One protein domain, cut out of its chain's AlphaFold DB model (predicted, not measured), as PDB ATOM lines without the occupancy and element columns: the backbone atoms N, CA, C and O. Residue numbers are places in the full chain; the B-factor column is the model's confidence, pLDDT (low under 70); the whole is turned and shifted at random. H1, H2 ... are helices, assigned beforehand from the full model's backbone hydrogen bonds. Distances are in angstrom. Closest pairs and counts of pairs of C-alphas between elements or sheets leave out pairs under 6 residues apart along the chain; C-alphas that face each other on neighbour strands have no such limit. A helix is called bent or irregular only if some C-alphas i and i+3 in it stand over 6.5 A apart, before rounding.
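What this domain is: This is residues 526 to 618 of the 680 residues of the protein "CCCH zinc finger and RRM domain protein" of Oxytricha trifallax (UniProt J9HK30). Two long helices, H1 and then the longer H2, make a narrow, flat U: H1 runs one way, a short turn follows, and H2 runs back beside it with a gap between them. Residues 596 to 618, of which 596 to 616 belong to H2, stick out at the open end of the U. The printed part has 93 residues, with two named helices in the order H1, H2 and no named strand; its class is all helix. It is extended, with a radius of gyration of the C-alphas of 22.6 A, and the C-alphas span 81 by 22 by 6 A, a rod in outline.

How they stand to each other: H1, residues 526 to 560, has the N-to-C direction (0.44, -0.90, -0.03). A short link of 6 residues joins it to H2, residues 567 to 616, with the direction (-0.40, 0.92, -0.02). H1 and H2 are near each other: their closest C-alphas are 8.1 A apart, and 20 pairs of C-alphas are within 10 A. Residues 526 to 534, which belong to H1, stand free, and so do residues 561 to 568. In H2 every O i to N i+4 pair is within hydrogen-bond range; in H1 30 of 31 are.

Where its parts are: H1 begins at C-alpha 526 (-19.252, 9.819, 43.164) and measures 51.4 A from first to last C-alpha. H2 begins at C-alpha 567 (18.283, -34.162, 45.684), ends at C-alpha 616 (-13.438, 32.111, 40.143) and measures 73.7 A. Neither helix is bent.

The domain as a whole: The two C-alphas farthest apart, those of Gly 564 and Lys 618, are 80.9 A apart. The printed part has no cut. The mean pLDDT of the printed part is 83.2; residues 560, 561 and 563 are under 70.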
ATOM      1  N   GLN A 526     -19.482  10.711  44.307       83.94
ATOM      2  CA  GLN A 526     -19.252   9.819  43.164       83.94
ATOM      3  C   GLN A 526     -17.759   9.509  42.975       83.94
ATOM      4  O   GLN A 526     -17.386   8.341  42.847       83.94
ATOM      5  N   ARG A 527     -16.883  10.522  43.055       79.56
ATOM      6  CA  ARG A 527     -15.421  10.333  42.988       79.56
ATOM      7  C   ARG A 527     -14.909   9.443  44.130       79.56
ATOM      8  O   ARG A 527     -14.066   8.580  43.898       79.56
ATOM      9  N   LYS A 528     -15.452   9.584  45.351       81.44
ATOM     10  CA  LYS A 528     -15.130   8.694  46.486       81.44
ATOM     11  C   LYS A 528     -15.621   7.256  46.288       81.44
ATOM     12  O   LYS A 528     -14.925   6.350  46.733       81.44
ATOM     13  N   ARG A 529     -16.769   7.038  45.631       84.50
ATOM     14  CA  ARG A 529     -17.257   5.690  45.283       84.50
ATOM     15  C   ARG A 529     -16.315   5.012  44.287       84.50
ATOM     16  O   ARG A 529     -15.750   3.983  44.641       84.50
ATOM     17  N   LYS A 530     -16.031   5.647  43.142       84.69
ATOM     18  CA  LYS A 530     -15.104   5.108  42.124       84.69
ATOM     19  C   LYS A 530     -13.715   4.788  42.707       84.69
ATOM     20  O   LYS A 530     -13.158   3.731  42.446       84.69
ATOM     21  N   LEU A 531     -13.186   5.646  43.589       76.94
ATOM     22  CA  LEU A 531     -11.893   5.422  44.262       76.94
ATOM     23  C   LEU A 531     -11.930   4.364  45.392       76.94
ATOM     24  O   LEU A 531     -10.878   3.943  45.875       76.94
ATOM     25  N   ALA A 532     -13.109   3.953  45.862       84.00
ATOM     26  CA  ALA A 532     -13.274   2.830  46.793       84.00
ATOM     27  C   ALA A 532     -13.502   1.502  46.050       84.00
ATOM     28  O   ALA A 532     -13.071   0.453  46.519       84.00
ATOM     29  N   GLU A 533     -14.147   1.567  44.889       88.31
ATOM     30  CA  GLU A 533     -14.426   0.463  43.973       88.31
ATOM     31  C   GLU A 533     -13.144  -0.061  43.315       88.31
ATOM     32  O   GLU A 533     -12.774  -1.210  43.539       88.31
ATOM     33  N   LEU A 534     -12.368   0.823  42.678       80.00
ATOM     34  CA  LEU A 534     -11.064   0.500  42.077       80.00
ATOM     35  C   LEU A 534     -10.072  -0.085  43.110       80.00
ATOM     36  O   LEU A 534      -9.271  -0.965  42.807       80.00
ATOM     37  N   LYS A 535     -10.174   0.321  44.386       80.12
ATOM     38  CA  LYS A 535      -9.393  -0.282  45.483       80.12
ATOM     39  C   LYS A 535      -9.812  -1.706  45.837       80.12
ATOM     40  O   LYS A 535      -8.941  -2.486  46.215       80.12
ATOM     41  N   LYS A 536     -11.106  -2.037  45.754       87.69
ATOM     42  CA  LYS A 536     -11.577  -3.420  45.930       87.69
ATOM     43  C   LYS A 536     -11.089  -4.293  44.784       87.69
ATOM     44  O   LYS A 536     -10.630  -5.396  45.044       87.69
ATOM     45  N   GLU A 537     -11.152  -3.782  43.556       85.50
ATOM     46  CA  GLU A 537     -10.708  -4.497  42.360       85.50
ATOM     47  C   GLU A 537      -9.223  -4.881  42.456       85.50
ATOM     48  O   GLU A 537      -8.897  -6.061  42.356       85.50
ATOM     49  N   ILE A 538      -8.338  -3.932  42.789       76.38
ATOM     50  CA  ILE A 538      -6.909  -4.210  43.026       76.38
ATOM     51  C   ILE A 538      -6.707  -5.222  44.173       76.38
ATOM     52  O   ILE A 538      -5.884  -6.131  44.070       76.38
ATOM     53  N   GLU A 539      -7.461  -5.111  45.275       80.81
ATOM     54  CA  GLU A 539      -7.362  -6.073  46.385       80.81
ATOM     55  C   GLU A 539      -7.855  -7.479  45.994       80.81
ATOM     56  O   GLU A 539      -7.360  -8.473  46.532       80.81
ATOM     57  N   GLN A 540      -8.800  -7.580  45.058       89.00
ATOM     58  CA  GLN A 540      -9.305  -8.847  44.539       89.00
ATOM     59  C   GLN A 540      -8.327  -9.472  43.539       89.00
ATOM     60  O   GLN A 540      -7.908 -10.604  43.760       89.00
ATOM     61  N   GLN A 541      -7.821  -8.708  42.564       82.00
ATOM     62  CA  GLN A 541      -6.745  -9.144  41.662       82.00
ATOM     63  C   GLN A 541      -5.534  -9.693  42.446       82.00
ATOM     64  O   GLN A 541      -4.967 -10.729  42.089       82.00
ATOM     65  N   ARG A 542      -5.175  -9.057  43.571       78.56
ATOM     66  CA  ARG A 542      -4.110  -9.528  44.473       78.56
ATOM     67  C   ARG A 542      -4.433 -10.860  45.169       78.56
ATOM     68  O   ARG A 542      -3.514 -11.648  45.397       78.56
ATOM     69  N   LYS A 543      -5.697 -11.130  45.517       86.69
ATOM     70  CA  LYS A 543      -6.129 -12.420  46.095       86.69
ATOM     71  C   LYS A 543      -6.090 -13.520  45.043       86.69
ATOM     72  O   LYS A 543      -5.451 -14.540  45.281       86.69
ATOM     73  N   ASP A 544      -6.653 -13.266  43.867       87.75
ATOM     74  CA  ASP A 544      -6.701 -14.219  42.754       87.75
ATOM     75  C   ASP A 544      -5.287 -14.627  42.296       87.75
ATOM     76  O   ASP A 544      -5.031 -15.788  41.976       87.75
ATOM     77  N   LEU A 545      -4.336 -13.684  42.296       81.75
ATOM     78  CA  LEU A 545      -2.936 -13.936  41.941       81.75
ATOM     79  C   LEU A 545      -2.202 -14.744  43.030       81.75
ATOM     80  O   LEU A 545      -1.472 -15.683  42.708       81.75
ATOM     81  N   MET A 546      -2.447 -14.456  44.314       79.06
ATOM     82  CA  MET A 546      -1.954 -15.278  45.431       79.06
ATOM     83  C   MET A 546      -2.539 -16.699  45.417       79.06
ATOM     84  O   MET A 546      -1.832 -17.659  45.722       79.06
ATOM     85  N   GLU A 547      -3.815 -16.853  45.058       89.25
ATOM     86  CA  GLU A 547      -4.460 -18.161  44.949       89.25
ATOM     87  C   GLU A 547      -3.904 -18.976  43.774       89.25
ATOM     88  O   GLU A 547      -3.575 -20.146  43.960       89.25
ATOM     89  N   LYS A 548      -3.683 -18.354  42.606       87.31
ATOM     90  CA  LYS A 548      -2.994 -18.993  41.470       87.31
ATOM     91  C   LYS A 548      -1.603 -19.499  41.863       87.31
ATOM     92  O   LYS A 548      -1.314 -20.672  41.644       87.31
ATOM     93  N   ILE A 549      -0.789 -18.676  42.535       80.81
ATOM     94  CA  ILE A 549       0.533 -19.094  43.039       80.81
ATOM     95  C   ILE A 549       0.410 -20.280  44.011       80.81
ATOM     96  O   ILE A 549       1.144 -21.258  43.878       80.81
ATOM     97  N   ASN A 550      -0.528 -20.237  44.962       82.38
ATOM     98  CA  ASN A 550      -0.733 -21.333  45.915       82.38
ATOM     99  C   ASN A 550      -1.211 -22.631  45.245       82.38
ATOM    100  O   ASN A 550      -0.802 -23.716  45.657       82.38
ATOM    101  N   ASN A 551      -2.066 -22.542  44.225       87.75
ATOM    102  CA  ASN A 551      -2.596 -23.707  43.521       87.75
ATOM    103  C   ASN A 551      -1.559 -24.312  42.557       87.75
ATOM    104  O   ASN A 551      -1.438 -25.534  42.516       87.75
ATOM    105  N   GLU A 552      -0.729 -23.499  41.894       84.12
ATOM    106  CA  GLU A 552       0.460 -23.982  41.175       84.12
ATOM    107  C   GLU A 552       1.444 -24.690  42.118       84.12
ATOM    108  O   GLU A 552       1.892 -25.794  41.819       84.12
ATOM    109  N   LEU A 553       1.761 -24.096  43.277       80.25
ATOM    110  CA  LEU A 553       2.658 -24.714  44.262       80.25
ATOM    111  C   LEU A 553       2.107 -26.056  44.766       80.25
ATOM    112  O   LEU A 553       2.861 -27.021  44.866       80.25
ATOM    113  N   LYS A 554       0.794 -26.149  45.024       84.56
ATOM    114  CA  LYS A 554       0.126 -27.415  45.368       84.56
ATOM    115  C   LYS A 554       0.190 -28.443  44.240       84.56
ATOM    116  O   LYS A 554       0.444 -29.603  44.534       84.56
ATOM    117  N   GLN A 555      -0.032 -28.049  42.982       85.75
ATOM    118  CA  GLN A 555       0.073 -28.967  41.841       85.75
ATOM    119  C   GLN A 555       1.494 -29.508  41.691       85.75
ATOM    120  O   GLN A 555       1.664 -30.720  41.594       85.75
ATOM    121  N   GLN A 556       2.503 -28.630  41.753       79.38
ATOM    122  CA  GLN A 556       3.907 -29.035  41.691       79.38
ATOM    123  C   GLN A 556       4.222 -30.017  42.833       79.38
ATOM    124  O   GLN A 556       4.615 -31.145  42.559       79.38
ATOM    125  N   ILE A 557       3.943 -29.663  44.095       77.88
ATOM    126  CA  ILE A 557       4.148 -30.560  45.252       77.88
ATOM    127  C   ILE A 557       3.361 -31.879  45.113       77.88
ATOM    128  O   ILE A 557       3.873 -32.931  45.484       77.88
ATOM    129  N   GLY A 558       2.148 -31.849  44.553       80.69
ATOM    130  CA  GLY A 558       1.337 -33.037  44.276       80.69
ATOM    131  C   GLY A 558       2.038 -34.011  43.331       80.69
ATOM    132  O   GLY A 558       2.294 -35.145  43.722       80.69
ATOM    133  N   SER A 559       2.446 -33.536  42.148       77.94
ATOM    134  CA  SER A 559       3.184 -34.327  41.143       77.94
ATOM    135  C   SER A 559       4.541 -34.867  41.612       77.94
ATOM    136  O   SER A 559       5.142 -35.692  40.936       77.94
ATOM    137  N   LEU A 560       5.035 -34.394  42.756       68.69
ATOM    138  CA  LEU A 560       6.328 -34.763  43.319       68.69
ATOM    139  C   LEU A 560       6.212 -35.790  44.457       68.69
ATOM    140  O   LEU A 560       7.203 -36.403  44.812       68.69
ATOM    141  N   ASN A 561       5.037 -36.015  45.048       69.31
ATOM    142  CA  ASN A 561       4.920 -36.962  46.167       69.31
ATOM    143  C   ASN A 561       4.764 -38.434  45.734       69.31
ATOM    144  O   ASN A 561       4.818 -39.314  46.590       69.31
ATOM    145  N   GLU A 562       4.564 -38.706  44.441       70.50
ATOM    146  CA  GLU A 562       4.338 -40.063  43.912       70.50
ATOM    147  C   GLU A 562       5.633 -40.763  43.451       70.50
ATOM    148  O   GLU A 562       5.694 -41.991  43.442       70.50
ATOM    149  N   GLU A 563       6.698 -40.005  43.163       63.53
ATOM    150  CA  GLU A 563       8.035 -40.526  42.847       63.53
ATOM    151  C   GLU A 563       9.062 -40.070  43.899       63.53
ATOM    152  O   GLU A 563       9.025 -38.947  44.401       63.53
ATOM    153  N   GLY A 564       9.998 -40.946  44.277       71.75
ATOM    154  CA  GLY A 564      10.934 -40.686  45.378       71.75
ATOM    155  C   GLY A 564      11.994 -39.627  45.049       71.75
ATOM    156  O   GLY A 564      13.061 -39.980  44.553       71.75
ATOM    157  N   LEU A 565      11.721 -38.351  45.361       72.31
ATOM    158  CA  LEU A 565      12.540 -37.210  44.919       72.31
ATOM    159  C   LEU A 565      14.046 -37.352  45.141       72.31
ATOM    160  O   LEU A 565      14.528 -37.436  46.281       72.31
ATOM    161  N   THR A 566      14.786 -37.182  44.048       84.31
ATOM    162  CA  THR A 566      16.234 -36.978  44.076       84.31
ATOM    163  C   THR A 566      16.581 -35.609  44.676       84.31
ATOM    164  O   THR A 566      15.755 -34.693  44.764       84.31
ATOM    165  N   GLN A 567      17.829 -35.442  45.124       83.00
ATOM    166  CA  GLN A 567      18.283 -34.162  45.684       83.00
ATOM    167  C   GLN A 567      18.345 -33.044  44.627       83.00
ATOM    168  O   GLN A 567      18.109 -31.884  44.962       83.00
ATOM    169  N   GLU A 568      18.588 -33.380  43.357       85.75
ATOM    170  CA  GLU A 568      18.591 -32.413  42.253       85.75
ATOM    171  C   GLU A 568      17.196 -31.831  42.002       85.75
ATOM    172  O   GLU A 568      17.055 -30.610  41.942       85.75
ATOM    173  N   GLN A 569      16.156 -32.675  41.978       81.19
ATOM    174  CA  GLN A 569      14.764 -32.220  41.865       81.19
ATOM    175  C   GLN A 569      14.413 -31.239  42.996       81.19
ATOM    176  O   GLN A 569      13.858 -30.174  42.733       81.19
ATOM    177  N   LYS A 570      14.805 -31.533  44.247       80.19
ATOM    178  CA  LYS A 570      14.589 -30.629  45.401       80.19
ATOM    179  C   LYS A 570      15.242 -29.256  45.205       80.19
ATOM    180  O   LYS A 570      14.587 -28.242  45.444       80.19
ATOM    181  N   LEU A 571      16.483 -29.218  44.718       86.12
ATOM    182  CA  LEU A 571      17.197 -27.972  44.411       86.12
ATOM    183  C   LEU A 571      16.583 -27.195  43.235       86.12
ATOM    184  O   LEU A 571      16.654 -25.966  43.210       86.12
ATOM    185  N   GLU A 572      15.989 -27.873  42.255       85.25
ATOM    186  CA  GLU A 572      15.286 -27.215  41.150       85.25
ATOM    187  C   GLU A 572      13.954 -26.597  41.604       85.25
ATOM    188  O   GLU A 572      13.671 -25.437  41.298       85.25
ATOM    189  N   ILE A 573      13.187 -27.312  42.431       79.56
ATOM    190  CA  ILE A 573      11.952 -26.805  43.048       79.56
ATOM    191  C   ILE A 573      12.234 -25.564  43.900       79.56
ATOM    192  O   ILE A 573      11.509 -24.576  43.798       79.56
ATOM    193  N   GLU A 574      13.296 -25.578  44.709       83.12
ATOM    194  CA  GLU A 574      13.679 -24.436  45.548       83.12
ATOM    195  C   GLU A 574      14.025 -23.195  44.706       83.12
ATOM    196  O   GLU A 574      13.501 -22.107  44.964       83.12
ATOM    197  N   LYS A 575      14.781 -23.363  43.609       89.50
ATOM    198  CA  LYS A 575      15.048 -22.288  42.631       89.50
ATOM    199  C   LYS A 575      13.766 -21.750  41.988       89.50
ATOM    200  O   LYS A 575      13.630 -20.534  41.823       89.50
ATOM    201  N   VAL A 576      12.815 -22.616  41.628       83.88
ATOM    202  CA  VAL A 576      11.515 -22.205  41.064       83.88
ATOM    203  C   VAL A 576      10.692 -21.433  42.097       83.88
ATOM    204  O   VAL A 576      10.128 -20.386  41.769       83.88
ATOM    205  N   ILE A 577      10.660 -21.901  43.347       80.81
ATOM    206  CA  ILE A 577       9.989 -21.233  44.467       80.81
ATOM    207  C   ILE A 577      10.568 -19.830  44.678       80.81
ATOM    208  O   ILE A 577       9.808 -18.862  44.716       80.81
ATOM    209  N   ASP A 578      11.890 -19.686  44.759       87.38
ATOM    210  CA  ASP A 578      12.532 -18.386  44.986       87.38
ATOM    211  C   ASP A 578      12.389 -17.442  43.788       87.38
ATOM    212  O   ASP A 578      12.140 -16.247  43.968       87.38
ATOM    213  N   THR A 579      12.398 -17.972  42.563       87.38
ATOM    214  CA  THR A 579      12.082 -17.194  41.353       87.38
ATOM    215  C   THR A 579      10.634 -16.682  41.372       87.38
ATOM    216  O   THR A 579      10.378 -15.532  41.003       87.38
ATOM    217  N   LYS A 580       9.669 -17.489  41.846       82.19
ATOM    218  CA  LYS A 580       8.271 -17.056  42.034       82.19
ATOM    219  C   LYS A 580       8.133 -16.034  43.176       82.19
ATOM    220  O   LYS A 580       7.454 -15.026  42.984       82.19
ATOM    221  N   LYS A 581       8.825 -16.213  44.314       83.00
ATOM    222  CA  LYS A 581       8.886 -15.217  45.411       83.00
ATOM    223  C   LYS A 581       9.439 -13.872  44.923       83.00
ATOM    224  O   LYS A 581       8.881 -12.830  45.258       83.00
ATOM    225  N   ALA A 582      10.503 -13.881  44.117       87.06
ATOM    226  CA  ALA A 582      11.099 -12.667  43.559       87.06
ATOM    227  C   ALA A 582      10.108 -11.900  42.666       87.06
ATOM    228  O   ALA A 582       9.909 -10.701  42.870       87.06
ATOM    229  N   LYS A 583       9.414 -12.594  41.749       86.00
ATOM    230  CA  LYS A 583       8.361 -11.992  40.907       86.00
ATOM    231  C   LYS A 583       7.191 -11.438  41.728       86.00
ATOM    232  O   LYS A 583       6.726 -10.337  41.453       86.00
ATOM    233  N   LEU A 584       6.748 -12.153  42.765       80.75
ATOM    234  CA  LEU A 584       5.695 -11.677  43.669       80.75
ATOM    235  C   LEU A 584       6.113 -10.394  44.411       80.75
ATOM    236  O   LEU A 584       5.340  -9.441  44.481       80.75
ATOM    237  N   ASN A 585       7.349 -10.335  44.914       83.19
ATOM    238  CA  ASN A 585       7.888  -9.142  45.572       83.19
ATOM    239  C   ASN A 585       8.047  -7.954  44.606       83.19
ATOM    240  O   ASN A 585       7.826  -6.812  45.011       83.19
ATOM    241  N   GLN A 586       8.383  -8.208  43.336       88.06
ATOM    242  CA  GLN A 586       8.408  -7.177  42.296       88.06
ATOM    243  C   GLN A 586       7.006  -6.600  42.044       88.06
ATOM    244  O   GLN A 586       6.837  -5.386  42.135       88.06
ATOM    245  N   LEU A 587       5.990  -7.449  41.839       81.25
ATOM    246  CA  LEU A 587       4.600  -7.011  41.642       81.25
ATOM    247  C   LEU A 587       4.067  -6.202  42.838       81.25
ATOM    248  O   LEU A 587       3.419  -5.175  42.654       81.25
ATOM    249  N   ILE A 588       4.391  -6.611  44.072       82.69
ATOM    250  CA  ILE A 588       4.034  -5.863  45.291       82.69
ATOM    251  C   ILE A 588       4.679  -4.466  45.308       82.69
ATOM    252  O   ILE A 588       4.076  -3.518  45.814       82.69
ATOM    253  N   LYS A 589       5.895  -4.318  44.770       88.88
ATOM    254  CA  LYS A 589       6.570  -3.021  44.667       88.88
ATOM    255  C   LYS A 589       5.941  -2.144  43.581       88.88
ATOM    256  O   LYS A 589       5.663  -0.977  43.841       88.88
ATOM    257  N   GLU A 590       5.659  -2.711  42.412       85.88
ATOM    258  CA  GLU A 590       4.983  -2.020  41.306       85.88
ATOM    259  C   GLU A 590       3.587  -1.519  41.732       85.88
ATOM    260  O   GLU A 590       3.252  -0.356  41.502       85.88
ATOM    261  N   GLU A 591       2.826  -2.323  42.488       82.06
ATOM    262  CA  GLU A 591       1.550  -1.913  43.099       82.06
ATOM    263  C   GLU A 591       1.723  -0.735  44.083       82.06
ATOM    264  O   GLU A 591       0.908   0.193  44.116       82.06
ATOM    265  N   GLN A 592       2.788  -0.733  44.894       82.31
ATOM    266  CA  GLN A 592       3.074   0.358  45.834       82.31
ATOM    267  C   GLN A 592       3.481   1.653  45.123       82.31
ATOM    268  O   GLN A 592       3.023   2.729  45.517       82.31
ATOM    269  N   ASP A 593       4.300   1.570  44.077       89.19
ATOM    270  CA  ASP A 593       4.726   2.729  43.292       89.19
ATOM    271  C   ASP A 593       3.544   3.315  42.489       89.19
ATOM    272  O   ASP A 593       3.358   4.538  42.467       89.19
ATOM    273  N   GLN A 594       2.645   2.475  41.961       84.69
ATOM    274  CA  GLN A 594       1.394   2.924  41.338       84.69
ATOM    275  C   GLN A 594       0.447   3.604  42.346       84.69
ATOM    276  O   GLN A 594       0.003   4.730  42.106       84.69
ATOM    277  N   ARG A 595       0.218   3.007  43.529       80.00
ATOM    278  CA  ARG A 595      -0.560   3.637  44.620       80.00
ATOM    279  C   ARG A 595       0.041   4.972  45.081       80.00
ATOM    280  O   ARG A 595      -0.694   5.863  45.518       80.00
ATOM    281  N   GLN A 596       1.365   5.137  45.015       85.31
ATOM    282  CA  GLN A 596       2.023   6.420  45.286       85.31
ATOM    283  C   GLN A 596       1.759   7.442  44.175       85.31
ATOM    284  O   GLN A 596       1.437   8.591  44.490       85.31
ATOM    285  N   LYS A 597       1.835   7.036  42.904       91.25
ATOM    286  CA  LYS A 597       1.538   7.891  41.746       91.25
ATOM    287  C   LYS A 597       0.095   8.408  41.777       91.25
ATOM    288  O   LYS A 597      -0.109   9.619  41.769       91.25
ATOM    289  N   GLU A 598      -0.889   7.528  41.951       80.75
ATOM    290  CA  GLU A 598      -2.313   7.893  42.089       80.75
ATOM    291  C   GLU A 598      -2.552   8.888  43.238       80.75
ATOM    292  O   GLU A 598      -3.318   9.848  43.118       80.75
ATOM    293  N   LYS A 599      -1.863   8.697  44.371       83.94
ATOM    294  CA  LYS A 599      -1.942   9.597  45.530       83.94
ATOM    295  C   LYS A 599      -1.362  10.984  45.228       83.94
ATOM    296  O   LYS A 599      -1.882  11.969  45.756       83.94
ATOM    297  N   GLN A 600      -0.326  11.077  44.392       88.94
ATOM    298  CA  GLN A 600       0.207  12.354  43.906       88.94
ATOM    299  C   GLN A 600      -0.748  13.007  42.898       88.94
ATOM    300  O   GLN A 600      -1.077  14.179  43.061       88.94
ATOM    301  N   GLU A 601      -1.261  12.257  41.919       87.19
ATOM    302  CA  GLU A 601      -2.228  12.747  40.925       87.19
ATOM    303  C   GLU A 601      -3.507  13.283  41.600       87.19
ATOM    304  O   GLU A 601      -3.946  14.396  41.306       87.19
ATOM    305  N   PHE A 602      -4.048  12.583  42.604       83.69
ATOM    306  CA  PHE A 602      -5.184  13.061  43.406       83.69
ATOM    307  C   PHE A 602      -4.874  14.359  44.179       83.69
ATOM    308  O   PHE A 602      -5.725  15.246  44.282       83.69
ATOM    309  N   GLN A 603      -3.653  14.514  44.707       84.94
ATOM    310  CA  GLN A 603      -3.227  15.764  45.347       84.94
ATOM    311  C   GLN A 603      -3.078  16.909  44.334       84.94
ATOM    312  O   GLN A 603      -3.507  18.026  44.628       84.94
ATOM    313  N   GLN A 604      -2.546  16.637  43.139       91.38
ATOM    314  CA  GLN A 604      -2.436  17.614  42.053       91.38
ATOM    315  C   GLN A 604      -3.817  18.065  41.558       91.38
ATOM    316  O   GLN A 604      -4.062  19.268  41.475       91.38
ATOM    317  N   GLN A 605      -4.758  17.139  41.335       86.56
ATOM    318  CA  GLN A 605      -6.149  17.468  40.994       86.56
ATOM    319  C   GLN A 605      -6.806  18.336  42.075       86.56
ATOM    320  O   GLN A 605      -7.439  19.345  41.762       86.56
ATOM    321  N   LYS A 606      -6.616  18.002  43.358       88.44
ATOM    322  CA  LYS A 606      -7.148  18.803  44.471       88.44
ATOM    323  C   LYS A 606      -6.524  20.205  44.523       88.44
ATOM    324  O   LYS A 606      -7.234  21.178  44.773       88.44
ATOM    325  N   ALA A 607      -5.225  20.334  44.252       91.31
ATOM    326  CA  ALA A 607      -4.545  21.627  44.159       91.31
ATOM    327  C   ALA A 607      -5.039  22.460  42.961       91.31
ATOM    328  O   ALA A 607      -5.306  23.653  43.118       91.31
ATOM    329  N   ALA A 608      -5.241  21.838  41.795       91.25
ATOM    330  CA  ALA A 608      -5.818  22.481  40.615       91.25
ATOM    331  C   ALA A 608      -7.258  22.960  40.872       91.25
ATOM    332  O   ALA A 608      -7.591  24.101  40.558       91.25
ATOM    333  N   GLN A 609      -8.083  22.149  41.540       86.12
ATOM    334  CA  GLN A 609      -9.444  22.524  41.933       86.12
ATOM    335  C   GLN A 609      -9.459  23.697  42.933       86.12
ATOM    336  O   GLN A 609     -10.297  24.594  42.819       86.12
ATOM    337  N   TYR A 610      -8.517  23.749  43.885       87.88
ATOM    338  CA  TYR A 610      -8.343  24.930  44.740       87.88
ATOM    339  C   TYR A 610      -7.890  26.159  43.944       87.88
ATOM    340  O   TYR A 610      -8.419  27.243  44.182       87.88
ATOM    341  N   LYS A 611      -6.970  26.016  42.979       92.88
ATOM    342  CA  LYS A 611      -6.542  27.116  42.100       92.88
ATOM    343  C   LYS A 611      -7.725  27.675  41.297       92.88
ATOM    344  O   LYS A 611      -7.968  28.877  41.361       92.88
ATOM    345  N   GLN A 612      -8.512  26.813  40.653       89.69
ATOM    346  CA  GLN A 612      -9.715  27.200  39.908       89.69
ATOM    347  C   GLN A 612     -10.740  27.905  40.813       89.69
ATOM    348  O   GLN A 612     -11.269  28.954  40.454       89.69
ATOM    349  N   LYS A 613     -10.967  27.399  42.036       86.31
ATOM    350  CA  LYS A 613     -11.821  28.069  43.034       86.31
ATOM    351  C   LYS A 613     -11.269  29.424  43.483       86.31
ATOM    352  O   LYS A 613     -12.061  30.325  43.739       86.31
ATOM    353  N   MET A 614      -9.953  29.600  43.575       84.88
ATOM    354  CA  MET A 614      -9.339  30.902  43.868       84.88
ATOM    355  C   MET A 614      -9.446  31.864  42.677       84.88
ATOM    356  O   MET A 614      -9.592  33.064  42.880       84.88
ATOM    357  N   GLU A 615      -9.420  31.356  41.444       86.56
ATOM    358  CA  GLU A 615      -9.573  32.150  40.220       86.56
ATOM    359  C   GLU A 615     -11.022  32.604  39.999       86.56
ATOM    360  O   GLU A 615     -11.244  33.797  39.803       86.56
ATOM    361  N   MET A 616     -12.016  31.726  40.185       77.88
ATOM    362  CA  MET A 616     -13.438  32.111  40.143       77.88
ATOM    363  C   MET A 616     -13.866  33.043  41.293       77.88
ATOM    364  O   MET A 616     -14.908  33.682  41.195       77.88
ATOM    365  N   ASN A 617     -13.069  33.169  42.363       75.62
ATOM    366  CA  ASN A 617     -13.302  34.126  43.456       75.62
ATOM    367  C   ASN A 617     -12.562  35.474  43.284       75.62
ATOM    368  O   ASN A 617     -12.634  36.322  44.173       75.62
ATOM    369  N   LYS A 618     -11.902  35.729  42.143       78.88
ATOM    370  CA  LYS A 618     -11.329  37.053  41.815       78.88
ATOM    371  C   LYS A 618     -12.328  38.180  41.436       78.88
ATOM    372  O   LYS A 618     -11.911  39.338  41.546       78.88
TER     373      LYS A 618